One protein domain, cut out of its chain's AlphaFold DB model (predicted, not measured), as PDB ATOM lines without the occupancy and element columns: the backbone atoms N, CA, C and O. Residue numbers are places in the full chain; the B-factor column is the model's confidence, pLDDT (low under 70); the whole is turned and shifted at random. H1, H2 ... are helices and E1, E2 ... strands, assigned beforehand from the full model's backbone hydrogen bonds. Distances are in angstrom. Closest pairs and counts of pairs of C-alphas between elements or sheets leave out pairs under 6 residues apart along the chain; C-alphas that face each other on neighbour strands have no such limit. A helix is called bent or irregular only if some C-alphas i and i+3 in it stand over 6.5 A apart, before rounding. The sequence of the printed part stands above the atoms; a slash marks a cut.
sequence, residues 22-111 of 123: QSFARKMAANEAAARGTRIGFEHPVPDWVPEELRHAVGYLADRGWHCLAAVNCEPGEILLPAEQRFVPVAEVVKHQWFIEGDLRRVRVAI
ATOM      1  N   GLN A  22     233.866 143.700 171.238       71.19
ATOM      2  CA  GLN A  22     232.581 143.977 170.587       71.19
ATOM      3  C   GLN A  22     231.814 142.693 170.245       71.19
ATOM      4  O   GLN A  22     230.645 142.549 170.597       71.19
ATOM      5  N   SER A  23     232.460 141.732 169.584       76.88
ATOM      6  CA  SER A  23     231.816 140.469 169.210       76.88
ATOM      7  C   SER A  23     231.445 139.600 170.417       76.88
ATOM      8  O   SER A  23     230.450 138.882 170.351       76.88
ATOM      9  N   PHE A  24     232.201 139.672 171.520       83.56
ATOM     10  CA  PHE A  24     231.928 138.884 172.721       83.56
ATOM     11  C   PHE A  24     230.706 139.407 173.480       83.56
ATOM     12  O   PHE A  24     229.802 138.628 173.778       83.56
ATOM     13  N   ALA A  25     230.641 140.719 173.741       86.62
ATOM     14  CA  ALA A  25     229.498 141.339 174.412       86.62
ATOM     15  C   ALA A  25     228.190 141.079 173.645       86.62
ATOM     16  O   ALA A  25     227.199 140.636 174.228       86.62
ATOM     17  N   ARG A  26     228.219 141.246 172.314       90.25
ATOM     18  CA  ARG A  26     227.072 140.961 171.438       90.25
ATOM     19  C   ARG A  26     226.680 139.490 171.443       90.25
ATOM     20  O   ARG A  26     225.497 139.187 171.548       90.25
ATOM     21  N   LYS A  27     227.651 138.571 171.394       88.75
ATOM     22  CA  LYS A  27     227.387 137.126 171.475       88.75
ATOM     23  C   LYS A  27     226.741 136.738 172.806       88.75
ATOM     24  O   LYS A  27     225.785 135.972 172.809       88.75
ATOM     25  N   MET A  28     227.222 137.274 173.932       90.00
ATOM     26  CA  MET A  28     226.598 137.015 175.235       90.00
ATOM     27  C   MET A  28     225.163 137.539 175.287       90.00
ATOM     28  O   MET A  28     224.266 136.795 175.669       90.00
ATOM     29  N   ALA A  29     224.937 138.778 174.847       91.62
ATOM     30  CA  ALA A  29     223.600 139.352 174.767       91.62
ATOM     31  C   ALA A  29     222.677 138.560 173.824       91.62
ATOM     32  O   ALA A  29     221.533 138.310 174.181       91.62
ATOM     33  N   ALA A  30     223.157 138.104 172.664       91.81
ATOM     34  CA  ALA A  30     222.381 137.264 171.747       91.81
ATOM     35  C   ALA A  30     221.968 135.935 172.395       91.81
ATOM     36  O   ALA A  30     220.795 135.563 172.356       91.81
ATOM     37  N   ASN A  31     222.921 135.247 173.030       91.19
ATOM     38  CA  ASN A  31     222.673 133.978 173.713       91.19
ATOM     39  C   ASN A  31     221.664 134.142 174.852       91.19
ATOM     40  O   ASN A  31     220.743 133.339 174.975       91.19
ATOM     41  N   GLU A  32     221.831 135.186 175.664       93.38
ATOM     42  CA  GLU A  32     220.965 135.452 176.809       93.38
ATOM     43  C   GLU A  32     219.560 135.884 176.375       93.38
ATOM     44  O   GLU A  32     218.568 135.415 176.927       93.38
ATOM     45  N   ALA A  33     219.448 136.727 175.343       91.44
ATOM     46  CA  ALA A  33     218.165 137.097 174.752       91.44
ATOM     47  C   ALA A  33     217.403 135.848 174.299       91.44
ATOM     48  O   ALA A  33     216.240 135.658 174.656       91.44
ATOM     49  N   ALA A  34     218.084 134.958 173.581       92.00
ATOM     50  CA  ALA A  34     217.452 133.762 173.059       92.00
ATOM     51  C   ALA A  34     217.096 132.743 174.152       92.00
ATOM     52  O   ALA A  34     216.036 132.122 174.080       92.00
ATOM     53  N   ALA A  35     217.915 132.620 175.203       90.00
ATOM     54  CA  ALA A  35     217.579 131.828 176.390       90.00
ATOM     55  C   ALA A  35     216.313 132.344 177.100       90.00
ATOM     56  O   ALA A  35     215.554 131.557 177.658       90.00
ATOM     57  N   ARG A  36     216.047 133.656 177.025       91.06
ATOM     58  CA  ARG A  36     214.827 134.304 177.539       91.06
ATOM     59  C   ARG A  36     213.662 134.312 176.541       91.06
ATOM     60  O   ARG A  36     212.653 134.964 176.802       91.06
ATOM     61  N   GLY A  37     213.785 133.624 175.404       91.94
ATOM     62  CA  GLY A  37     212.741 133.562 174.378       91.94
ATOM     63  C   GLY A  37     212.537 134.869 173.604       91.94
ATOM     64  O   GLY A  37     211.477 135.068 173.019       91.94
ATOM     65  N   THR A  38     213.529 135.764 173.600       93.38
ATOM     66  CA  THR A  38     213.517 137.010 172.821       93.38
ATOM     67  C   THR A  38     214.692 137.065 171.837       93.38
ATOM     68  O   THR A  38     215.542 136.177 171.797       93.38
ATOM     69  N   ARG A  39     214.739 138.102 170.998       92.69
ATOM     70  CA  ARG A  39     215.815 138.338 170.031       92.69
ATOM     71  C   ARG A  39     216.308 139.770 170.149       92.69
ATOM     72  O   ARG A  39     215.520 140.707 170.059       92.69
ATOM     73  N   ILE A  40     217.622 139.917 170.282       93.12
ATOM     74  CA  ILE A  40     218.310 141.203 170.209       93.12
ATOM     75  C   ILE A  40     219.004 141.344 168.850       93.12
ATOM     76  O   ILE A  40     219.714 140.437 168.414       93.12
ATOM     77  N   GLY A  41     218.748 142.456 168.167       92.38
ATOM     78  CA  GLY A  41     219.377 142.831 166.902       92.38
ATOM     79  C   GLY A  41     220.561 143.774 167.116       92.38
ATOM     80  O   GLY A  41     220.551 144.607 168.021       92.38
ATOM     81  N   PHE A  42     221.575 143.667 166.263       91.00
ATOM     82  CA  PHE A  42     222.769 144.529 166.261       91.00
ATOM     83  C   PHE A  42     223.001 145.217 164.907       91.00
ATOM     84  O   PHE A  42     224.001 145.907 164.720       91.00
ATOM     85  N   GLU A  43     222.092 144.999 163.963       87.94
ATOM     86  CA  GLU A  43     222.065 145.551 162.612       87.94
ATOM     87  C   GLU A  43     221.483 146.969 162.558       87.94
ATOM     88  O   GLU A  43     221.725 147.704 161.602       87.94
ATOM     89  N   HIS A  44     220.728 147.365 163.583       87.31
ATOM     90  CA  HIS A  44     220.158 148.701 163.666       87.31
ATOM     91  C   HIS A  44     221.262 149.739 163.932       87.31
ATOM     92  O   HIS A  44     222.153 149.487 164.751       87.31
ATOM     93  N   PRO A  45     221.200 150.927 163.303       90.06
ATOM     94  CA  PRO A  45     222.148 151.998 163.583       90.06
ATOM     95  C   PRO A  45     221.978 152.472 165.029       90.06
ATOM     96  O   PRO A  45     220.896 152.906 165.424       90.06
ATOM     97  N   VAL A  46     223.049 152.366 165.820       92.19
ATOM     98  CA  VAL A  46     223.042 152.809 167.219       92.19
ATOM     99  C   VAL A  46     222.852 154.332 167.252       92.19
ATOM    100  O   VAL A  46     223.580 155.026 166.541       92.19
ATOM    101  N   PRO A  47     221.914 154.870 168.053       92.94
ATOM    102  CA  PRO A  47     221.643 156.301 168.080       92.94
ATOM    103  C   PRO A  47     222.840 157.128 168.548       92.94
ATOM    104  O   PRO A  47     223.605 156.694 169.410       92.94
ATOM    105  N   ASP A  48     222.942 158.363 168.062       94.06
ATOM    106  CA  ASP A  48     224.104 159.213 168.342       94.06
ATOM    107  C   ASP A  48     224.234 159.644 169.805       94.06
ATOM    108  O   ASP A  48     225.340 159.892 170.277       94.06
ATOM    109  N   TRP A  49     223.121 159.661 170.544       93.75
ATOM    110  CA  TRP A  49     223.110 159.950 171.980       93.75
ATOM    111  C   TRP A  49     223.735 158.833 172.830       93.75
ATOM    112  O   TRP A  49     223.980 159.041 174.016       93.75
ATOM    113  N   VAL A  50     223.986 157.650 172.257       94.38
ATOM    114  CA  VAL A  50     224.665 156.556 172.954       94.38
ATOM    115  C   VAL A  50     226.178 156.826 172.972       94.38
ATOM    116  O   VAL A  50     226.771 156.940 171.888       94.38
ATOM    117  N   PRO A  51     226.818 156.863 174.162       93.25
ATOM    118  CA  PRO A  51     228.265 157.044 174.295       93.25
ATOM    119  C   PRO A  51     229.045 156.026 173.463       93.25
ATOM    120  O   PRO A  51     228.693 154.842 173.454       93.25
ATOM    121  N   GLU A  52     230.082 156.478 172.753       91.44
ATOM    122  CA  GLU A  52     230.860 155.669 171.803       91.44
ATOM    123  C   GLU A  52     231.373 154.379 172.446       91.44
ATOM    124  O   GLU A  52     231.236 153.281 171.901       91.44
ATOM    125  N   GLU A  53     231.894 154.508 173.657       91.19
ATOM    126  CA  GLU A  53     232.476 153.438 174.435       91.19
ATOM    127  C   GLU A  53     231.460 152.367 174.848       91.19
ATOM    128  O   GLU A  53     231.894 151.258 175.144       91.19
ATOM    129  N   LEU A  54     230.150 152.666 174.834       91.50
ATOM    130  CA  LEU A  54     229.050 151.747 175.160       91.50
ATOM    131  C   LEU A  54     228.469 151.063 173.910       91.50
ATOM    132  O   LEU A  54     227.880 149.984 174.010       91.50
ATOM    133  N   ARG A  55     228.659 151.640 172.713       91.69
ATOM    134  CA  ARG A  55     228.052 151.165 171.448       91.69
ATOM    135  C   ARG A  55     228.404 149.719 171.096       91.69
ATOM    136  O   ARG A  55     227.686 149.079 170.325       91.69
ATOM    137  N   HIS A  56     229.487 149.171 171.649       89.50
ATOM    138  CA  HIS A  56     229.850 147.768 171.441       89.50
ATOM    139  C   HIS A  56     228.863 146.783 172.072       89.50
ATOM    140  O   HIS A  56     228.706 145.687 171.537       89.50
ATOM    141  N   ALA A  57     228.217 147.162 173.179       91.94
ATOM    142  CA  ALA A  57     227.355 146.299 173.991       91.94
ATOM    143  C   ALA A  57     225.850 146.563 173.801       91.94
ATOM    144  O   ALA A  57     225.020 145.832 174.342       91.94
ATOM    145  N   VAL A  58     225.495 147.589 173.025       93.56
ATOM    146  CA  VAL A  58     224.105 147.972 172.759       93.56
ATOM    147  C   VAL A  58     223.513 147.140 171.628       93.56
ATOM    148  O   VAL A  58     224.129 146.977 170.575       93.56
ATOM    149  N   GLY A  59     222.288 146.665 171.834       94.56
ATOM    150  CA  GLY A  59     221.453 146.062 170.803       94.56
ATOM    151  C   GLY A  59     219.994 146.500 170.918       94.56
ATOM    152  O   GLY A  59     219.589 147.153 171.882       94.56
ATOM    153  N   TYR A  60     219.202 146.165 169.909       95.19
ATOM    154  CA  TYR A  60     217.801 146.545 169.790       95.19
ATOM    155  C   TYR A  60     216.892 145.340 170.054       95.19
ATOM    156  O   TYR A  60     216.993 144.323 169.371       95.19
ATOM    157  N   LEU A  61     216.002 145.446 171.040       94.31
ATOM    158  CA  LEU A  61     214.928 144.482 171.291       94.31
ATOM    159  C   LEU A  61     213.646 144.999 170.633       94.31
ATOM    160  O   LEU A  61     213.235 146.124 170.903       94.31
ATOM    161  N   ALA A  62     213.001 144.199 169.783       90.81
ATOM    162  CA  ALA A  62     211.873 144.661 168.964       90.81
ATOM    163  C   ALA A  62     210.686 145.213 169.782       90.81
ATOM    164  O   ALA A  62     210.024 146.149 169.345       90.81
ATOM    165  N   ASP A  63     210.447 144.657 170.970       90.31
ATOM    166  CA  ASP A  63     209.356 145.010 171.883       90.31
ATOM    167  C   ASP A  63     209.730 146.093 172.913       90.31
ATOM    168  O   ASP A  63     208.849 146.624 173.586       90.31
ATOM    169  N   ARG A  64     211.024 146.415 173.069       92.00
ATOM    170  CA  ARG A  64     211.521 147.256 174.182       92.00
ATOM    171  C   ARG A  64     212.462 148.383 173.754       92.00
ATOM    172  O   ARG A  64     212.698 149.306 174.525       92.00
ATOM    173  N   GLY A  65     213.003 148.342 172.541       95.06
ATOM    174  CA  GLY A  65     213.968 149.312 172.033       95.06
ATOM    175  C   GLY A  65     215.414 149.010 172.441       95.06
ATOM    176  O   GLY A  65     215.802 147.860 172.651       95.06
ATOM    177  N   TRP A  66     216.237 150.053 172.552       96.06
ATOM    178  CA  TRP A  66     217.680 149.941 172.796       96.06
ATOM    179  C   TRP A  66     218.011 149.471 174.211       96.06
ATOM    180  O   TRP A  66     217.697 150.156 175.186       96.06
ATOM    181  N   HIS A  67     218.692 148.331 174.311       96.81
ATOM    182  CA  HIS A  67     219.083 147.698 175.568       96.81
ATOM    183  C   HIS A  67     220.555 147.283 175.567       96.81
ATOM    184  O   HIS A  67     221.155 147.013 174.526       96.81
ATOM    185  N   CYS A  68     221.119 147.193 176.766       94.62
ATOM    186  CA  CYS A  68     222.429 146.616 177.026       94.62
ATOM    187  C   CYS A  68     222.283 145.497 178.056       94.62
ATOM    188  O   CYS A  68     221.561 145.660 179.040       94.62
ATOM    189  N   LEU A  69     222.976 144.375 177.859       94.50
ATOM    190  CA  LEU A  69     223.131 143.380 178.918       94.50
ATOM    191  C   LEU A  69     224.171 143.906 179.917       94.50
ATOM    192  O   LEU A  69     225.313 144.157 179.532       94.50
ATOM    193  N   ALA A  70     223.770 144.126 181.167       94.06
ATOM    194  CA  ALA A  70     224.610 144.750 182.183       94.06
ATOM    195  C   ALA A  70     224.516 144.048 183.543       94.06
ATOM    196  O   ALA A  70     223.474 143.502 183.921       94.06
ATOM    197  N   ALA A  71     225.614 144.108 184.298       93.00
ATOM    198  CA  ALA A  71     225.621 143.846 185.732       93.00
ATOM    199  C   ALA A  71     225.037 145.067 186.460       93.00
ATOM    200  O   ALA A  71     225.529 146.181 186.286       93.00
ATOM    201  N   VAL A  72     223.986 144.868 187.257       92.31
ATOM    202  CA  VAL A  72     223.297 145.953 187.971       92.31
ATOM    203  C   VAL A  72     223.662 145.896 189.449       92.31
ATOM    204  O   VAL A  72     223.473 144.856 190.072       92.31
ATOM    205  N   ASN A  73     224.163 147.002 190.008       90.00
ATOM    206  CA  ASN A  73     224.470 147.150 191.442       90.00
ATOM    207  C   ASN A  73     225.358 146.037 192.020       90.00
ATOM    208  O   ASN A  73     225.125 145.534 193.119       90.00
ATOM    209  N   CYS A  74     226.374 145.626 191.272       85.56
ATOM    210  CA  CYS A  74     227.370 144.666 191.740       85.56
ATOM    211  C   CYS A  74     228.672 145.391 192.124       85.56
ATOM    212  O   CYS A  74     228.982 146.447 191.564       85.56
ATOM    213  N   GLU A  75     229.513 144.763 192.942       83.44
ATOM    214  CA  GLU A  75     230.831 145.285 193.344       83.44
ATOM    215  C   GLU A  75     231.921 145.048 192.282       83.44
ATOM    216  O   GLU A  75     231.942 143.969 191.674       83.44
ATOM    217  N   PRO A  76     232.847 145.997 192.040       79.62
ATOM    218  CA  PRO A  76     233.912 145.834 191.052       79.62
ATOM    219  C   PRO A  76     234.655 144.498 191.187       79.62
ATOM    220  O   PRO A  76     235.025 144.079 192.284       79.62
ATOM    221  N   GLY A  77     234.869 143.816 190.061       77.62
ATOM    222  CA  GLY A  77     235.509 142.494 190.037       77.62
ATOM    223  C   GLY A  77     234.584 141.305 190.333       77.62
ATOM    224  O   GLY A  77     234.998 140.161 190.135       77.62
ATOM    225  N   GLU A  78     233.324 141.527 190.724       82.75
ATOM    226  CA  GLU A  78     232.334 140.447 190.767       82.75
ATOM    227  C   GLU A  78     232.045 139.927 189.358       82.75
ATOM    228  O   GLU A  78     231.670 140.681 188.454       82.75
ATOM    229  N   ILE A  79     232.214 138.617 189.177       79.38
ATOM    230  CA  ILE A  79     231.924 137.922 187.928       79.38
ATOM    231  C   ILE A  79     230.520 137.335 188.027       79.38
ATOM    232  O   ILE A  79     230.301 136.392 188.779       79.38
ATOM    233  N   LEU A  80     229.603 137.878 187.229       81.75
ATOM    234  CA  LEU A  80     228.254 137.344 187.072       81.75
ATOM    235  C   LEU A  80     228.174 136.353 185.913       81.75
ATOM    236  O   LEU A  80     228.769 136.561 184.846       81.75
ATOM    237  N   LEU A  81     227.348 135.330 186.091       84.06
ATOM    238  CA  LEU A  81     226.824 134.519 185.004       84.06
ATOM    239  C   LEU A  81     225.940 135.386 184.089       84.06
ATOM    240  O   LEU A  81     225.307 136.336 184.553       84.06
ATOM    241  N   PRO A  82     225.833 135.069 182.785       81.38
ATOM    242  CA  PRO A  82     224.935 135.791 181.878       81.38
ATOM    243  C   PRO A  82     223.481 135.864 182.376       81.38
ATOM    244  O   PRO A  82     222.851 136.914 182.263       81.38
ATOM    245  N   ALA A  83     222.994 134.798 183.018       84.88
ATOM    246  CA  ALA A  83     221.645 134.728 183.581       84.88
ATOM    247  C   ALA A  83     221.404 135.710 184.748       84.88
ATOM    248  O   ALA A  83     220.269 136.116 184.983       84.88
ATOM    249  N   GLU A  84     222.460 136.115 185.459       88.44
ATOM    250  CA  GLU A  84     222.397 137.074 186.573       88.44
ATOM    251  C   GLU A  84     222.452 138.530 186.083       88.44
ATOM    252  O   GLU A  84     222.171 139.463 186.836       88.44
ATOM    253  N   GLN A  85     222.801 138.744 184.811       91.19
ATOM    254  CA  GLN A  85     222.793 140.061 184.184       91.19
ATOM    255  C   GLN A  85     221.383 140.440 183.723       91.19
ATOM    256  O   GLN A  85     220.486 139.606 183.550       91.19
ATOM    257  N   ARG A  86     221.170 141.739 183.506       93.56
ATOM    258  CA  ARG A  86     219.873 142.288 183.096       93.56
ATOM    259  C   ARG A  86     219.999 143.040 181.785       93.56
ATOM    260  O   ARG A  86     220.974 143.747 181.561       93.56
ATOM    261  N   PHE A  87     218.982 142.910 180.937       94.75
ATOM    262  CA  PHE A  87     218.788 143.843 179.835       94.75
ATOM    263  C   PHE A  87     218.264 145.154 180.413       94.75
ATOM    264  O   PHE A  87     217.109 145.224 180.827       94.75
ATOM    265  N   VAL A  88     219.124 146.164 180.452       95.56
ATOM    266  CA  VAL A  88     218.804 147.508 180.937       95.56
ATOM    267  C   VAL A  88     218.591 148.424 179.729       95.56
ATOM    268  O   VAL A  88     219.405 148.377 178.796       95.56
ATOM    269  N   PRO A  89     217.531 149.253 179.706       96.62
ATOM    270  CA  PRO A  89     217.362 150.278 178.685       96.62
ATOM    271  C   PRO A  89     218.597 151.178 178.605       96.62
ATOM    272  O   PRO A  89     219.074 151.690 179.615       96.62
ATOM    273  N   VAL A  90     219.111 151.443 177.403       95.75
ATOM    274  CA  VAL A  90     220.331 152.265 177.259       95.75
ATOM    275  C   VAL A  90     220.103 153.685 177.780       95.75
ATOM    276  O   VAL A  90     220.990 154.259 178.400       95.75
ATOM    277  N   ALA A  91     218.889 154.219 177.617       95.06
ATOM    278  CA  ALA A  91     218.490 155.512 178.173       95.06
ATOM    279  C   ALA A  91     218.532 155.557 179.712       95.06
ATOM    280  O   ALA A  91     218.624 156.638 180.283       95.06
ATOM    281  N   GLU A  92     218.436 154.410 180.382       95.19
ATOM    282  CA  GLU A  92     218.586 154.291 181.832       95.19
ATOM    283  C   GLU A  92     220.062 154.143 182.206       95.19
ATOM    284  O   GLU A  92     220.536 154.870 183.073       95.19
ATOM    285  N   VAL A  93     220.823 153.315 181.478       94.38
ATOM    286  CA  VAL A  93     222.278 153.177 181.676       94.38
ATOM    287  C   VAL A  93     222.967 154.540 181.658       94.38
ATOM    288  O   VAL A  93     223.668 154.878 182.604       94.38
ATOM    289  N   VAL A  94     222.709 155.362 180.635       94.56
ATOM    290  CA  VAL A  94     223.373 156.668 180.469       94.56
ATOM    291  C   VAL A  94     222.955 157.726 181.497       94.56
ATOM    292  O   VAL A  94     223.645 158.732 181.631       94.56
ATOM    293  N   LYS A  95     221.843 157.529 182.219       93.88
ATOM    294  CA  LYS A  95     221.410 158.424 183.314       93.88
ATOM    295  C   LYS A  95     222.137 158.146 184.623       93.88
ATOM    296  O   LYS A  95     222.095 158.972 185.533       93.88
ATOM    297  N   HIS A  96     222.745 156.973 184.736       93.25
ATOM    298  CA  HIS A  96     223.325 156.470 185.966       93.25
ATOM    299  C   HIS A  96     224.842 156.367 185.866       93.25
ATOM    300  O   HIS A  96     225.440 156.614 184.822       93.25
ATOM    301  N   GLN A  97     225.484 156.016 186.976       91.19
ATOM    302  CA  GLN A  97     226.903 155.709 186.949       91.19
ATOM    303  C   GLN A  97     227.091 154.327 186.325       91.19
ATOM    304  O   GLN A  97     226.539 153.337 186.803       91.19
ATOM    305  N   TRP A  98     227.879 154.254 185.261       93.69
ATOM    306  CA  TRP A  98     228.206 153.005 184.588       93.69
ATOM    307  C   TRP A  98     229.678 152.984 184.203       93.69
ATOM    308  O   TRP A  98     230.349 154.015 184.159       93.69
ATOM    309  N   PHE A  99     230.193 151.784 183.970       92.06
ATOM    310  CA  PHE A  99     231.575 151.579 183.572       92.06
ATOM    311  C   PHE A  99     231.740 150.273 182.802       92.06
ATOM    312  O   PHE A  99     230.865 149.403 182.794       92.06
ATOM    313  N   ILE A 100     232.877 150.166 182.124       90.81
ATOM    314  CA  ILE A 100     233.245 149.017 181.306       90.81
ATOM    315  C   ILE A 100     234.368 148.276 182.019       90.81
ATOM    316  O   ILE A 100     235.415 148.856 182.295       90.81
ATOM    317  N   GLU A 101     234.155 146.996 182.306       86.00
ATOM    318  CA  GLU A 101     235.102 146.177 183.059       86.00
ATOM    319  C   GLU A 101     235.811 145.134 182.206       86.00
ATOM    320  O   GLU A 101     235.189 144.383 181.439       86.00
ATOM    321  N   GLY A 102     237.118 145.037 182.459       81.38
ATOM    322  CA  GLY A 102     238.001 143.992 181.961       81.38
ATOM    323  C   GLY A 102     238.143 143.956 180.441       81.38
ATOM    324  O   GLY A 102     237.544 144.732 179.694       81.38
ATOM    325  N   ASP A 103     238.915 142.982 179.972       79.56
ATOM    326  CA  ASP A 103     239.229 142.831 178.545       79.56
ATOM    327  C   ASP A 103     238.002 142.439 177.707       79.56
ATOM    328  O   ASP A 103     237.922 142.720 176.511       79.56
ATOM    329  N   LEU A 104     236.998 141.834 178.349       76.44
ATOM    330  CA  LEU A 104     235.722 141.461 177.731       76.44
ATOM    331  C   LEU A 104     234.734 142.632 177.628       76.44
ATOM    332  O   LEU A 104     233.628 142.439 177.120       76.44
ATOM    333  N   ARG A 105     235.118 143.822 178.112       85.62
ATOM    334  CA  ARG A 105     234.332 145.061 178.084       85.62
ATOM    335  C   ARG A 105     232.888 144.881 178.566       85.62
ATOM    336  O   ARG A 105     231.940 145.317 177.904       85.62
ATOM    337  N   ARG A 106     232.718 144.220 179.711       87.19
ATOM    338  CA  ARG A 106     231.399 144.000 180.322       87.19
ATOM    339  C   ARG A 106     230.854 145.318 180.851       87.19
ATOM    340  O   ARG A 106     231.617 146.118 181.377       87.19
ATOM    341  N   VAL A 107     229.551 145.532 180.717       92.00
ATOM    342  CA  VAL A 107     228.915 146.763 181.190       92.00
ATOM    343  C   VAL A 107     228.413 146.557 182.608       92.00
ATOM    344  O   VAL A 107     227.701 145.589 182.890       92.00
ATOM    345  N   ARG A 108     228.764 147.492 183.487       92.62
ATOM    346  CA  ARG A 108     228.195 147.602 184.822       92.62
ATOM    347  C   ARG A 108     227.475 148.926 184.975       92.62
ATOM    348  O   ARG A 108     227.962 149.940 184.490       92.62
ATOM    349  N   VAL A 109     226.342 148.908 185.665       94.06
ATOM    350  CA  VAL A 109     225.544 150.096 185.967       94.06
ATOM    351  C   VAL A 109     225.097 150.080 187.429       94.06
ATOM    352  O   VAL A 109     224.718 149.036 187.962       94.06
ATOM    353  N   ALA A 110     225.153 151.241 188.074       92.06
ATOM    354  CA  ALA A 110     224.646 151.468 189.418       92.06
ATOM    355  C   ALA A 110     223.302 152.215 189.352       92.06
ATOM    356  O   ALA A 110     223.275 153.425 189.132       92.06
ATOM    357  N   ILE A 111     222.189 151.496 189.518       90.75
ATOM    358  CA  ILE A 111     220.819 152.026 189.429       90.75
ATOM    359  C   ILE A 111     220.243 152.137 190.849       90.75
ATOM    360  O   ILE A 111     220.017 151.107 191.489       90.75
TER     361      ILE A 111
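This is residues 22 to 111 of the 123 residues of an uncharacterized protein of Lipingzhangella halophila (UniProt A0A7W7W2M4). A strongly twisted sheet of five strands is built round one long, bent strand, E2, which runs through the middle of the domain; the helix H1 crosses one face of the sheet and the very short helix H2 sits on the opposite face. E1 and E3 lie beside the first part of E2, the hairpin of E4 and E5 joins the sheet beside its last part, and two long loops, residues 36 to 57 and 73 to 85, complete the body. The printed part has 90 residues, with two named helices and five named strands in the order H1, E1, E2, E3, H2, E4, E5; the class is mixed, helices and strands, though under half of the residues, 44, are in named elements. The sheet is branched and mixed: E2 and E5 are parallel, and the other neighbour pairs are antiparallel. The whole is compact and rounded, with a radius of gyration of the C-alphas of 11.9 A and spans of 31 by 29 by 23 A.

Begin with E2, residues 65 to 72: find C-alpha 65 at (213.968, 149.312, 172.033), from which the strand runs 18.8 A to C-alpha 72 and bends by 61 degrees at residue 69. Before it stands E1, residues 58 to 61, and after it E3, residues 86 to 89. H2, residues 90 to 93, follows E3 with no residue between them. Then come E4, residues 97 to 101, 13.2 A long, and E5, residues 106 to 110, 13.6 A long, which ends with C-alpha 110 at (224.646, 151.468, 189.418). Go back to the first printed residue for H1, residues 22 to 35: it runs 20.2 A from C-alpha 22 at (232.581, 143.977, 170.587).

Look first along E2, where the pairing is staggered: it pairs with E1 over residues 65 to 68, with E3 over 67 to 70 and with E5 over 70 to 72. E1 and E5 lie on one side of it, E3 on the other side. E1, E2 and E3 form a meander, each strand the antiparallel neighbour of the one before. In the hairpin of E1 and E2, N 59 and O 67 are 2.9 A apart, within hydrogen-bond range; in the hairpin of E2 and E3, N 70 and O 86 are 2.8 A apart. Across the parallel pair E2 and E5, find N 71 and O 107 at 2.9 A. E4, an edge strand, is in a hairpin with E5, where N 101 and O 106 are 2.8 A apart. H1 is on the sheet at a height of 8.8 A and lies over E2, running across the strands at 82 degrees to E2 on the local plane; the closest C-alphas of H1 and E2 are those of Ala 29 and Leu 69, 5.8 A apart. On the opposite face H2 is on the sheet at a height of 5.5 A, only just over none of the strands, as 2 of its 4 C-alphas fall on E2; its closest C-alpha to E2 is that of Val 90, 5.0 A from that of His 67. In H1 every O i to N i+4 pair is within hydrogen-bond range; H2 is too short for such a pair.

The two C-alphas farthest apart are those of Glu 43 and Glu 75, 32.0 A. Each belongs to a long link: H1 to E1 has 22 residues between, and E2 to E3 has 13. In the first, residues 40 to 41 make a short antiparallel pairing with residues 60 to 61 of E1. The printed part has no cut; its mean pLDDT is 90.1, and no printed residue is under 70.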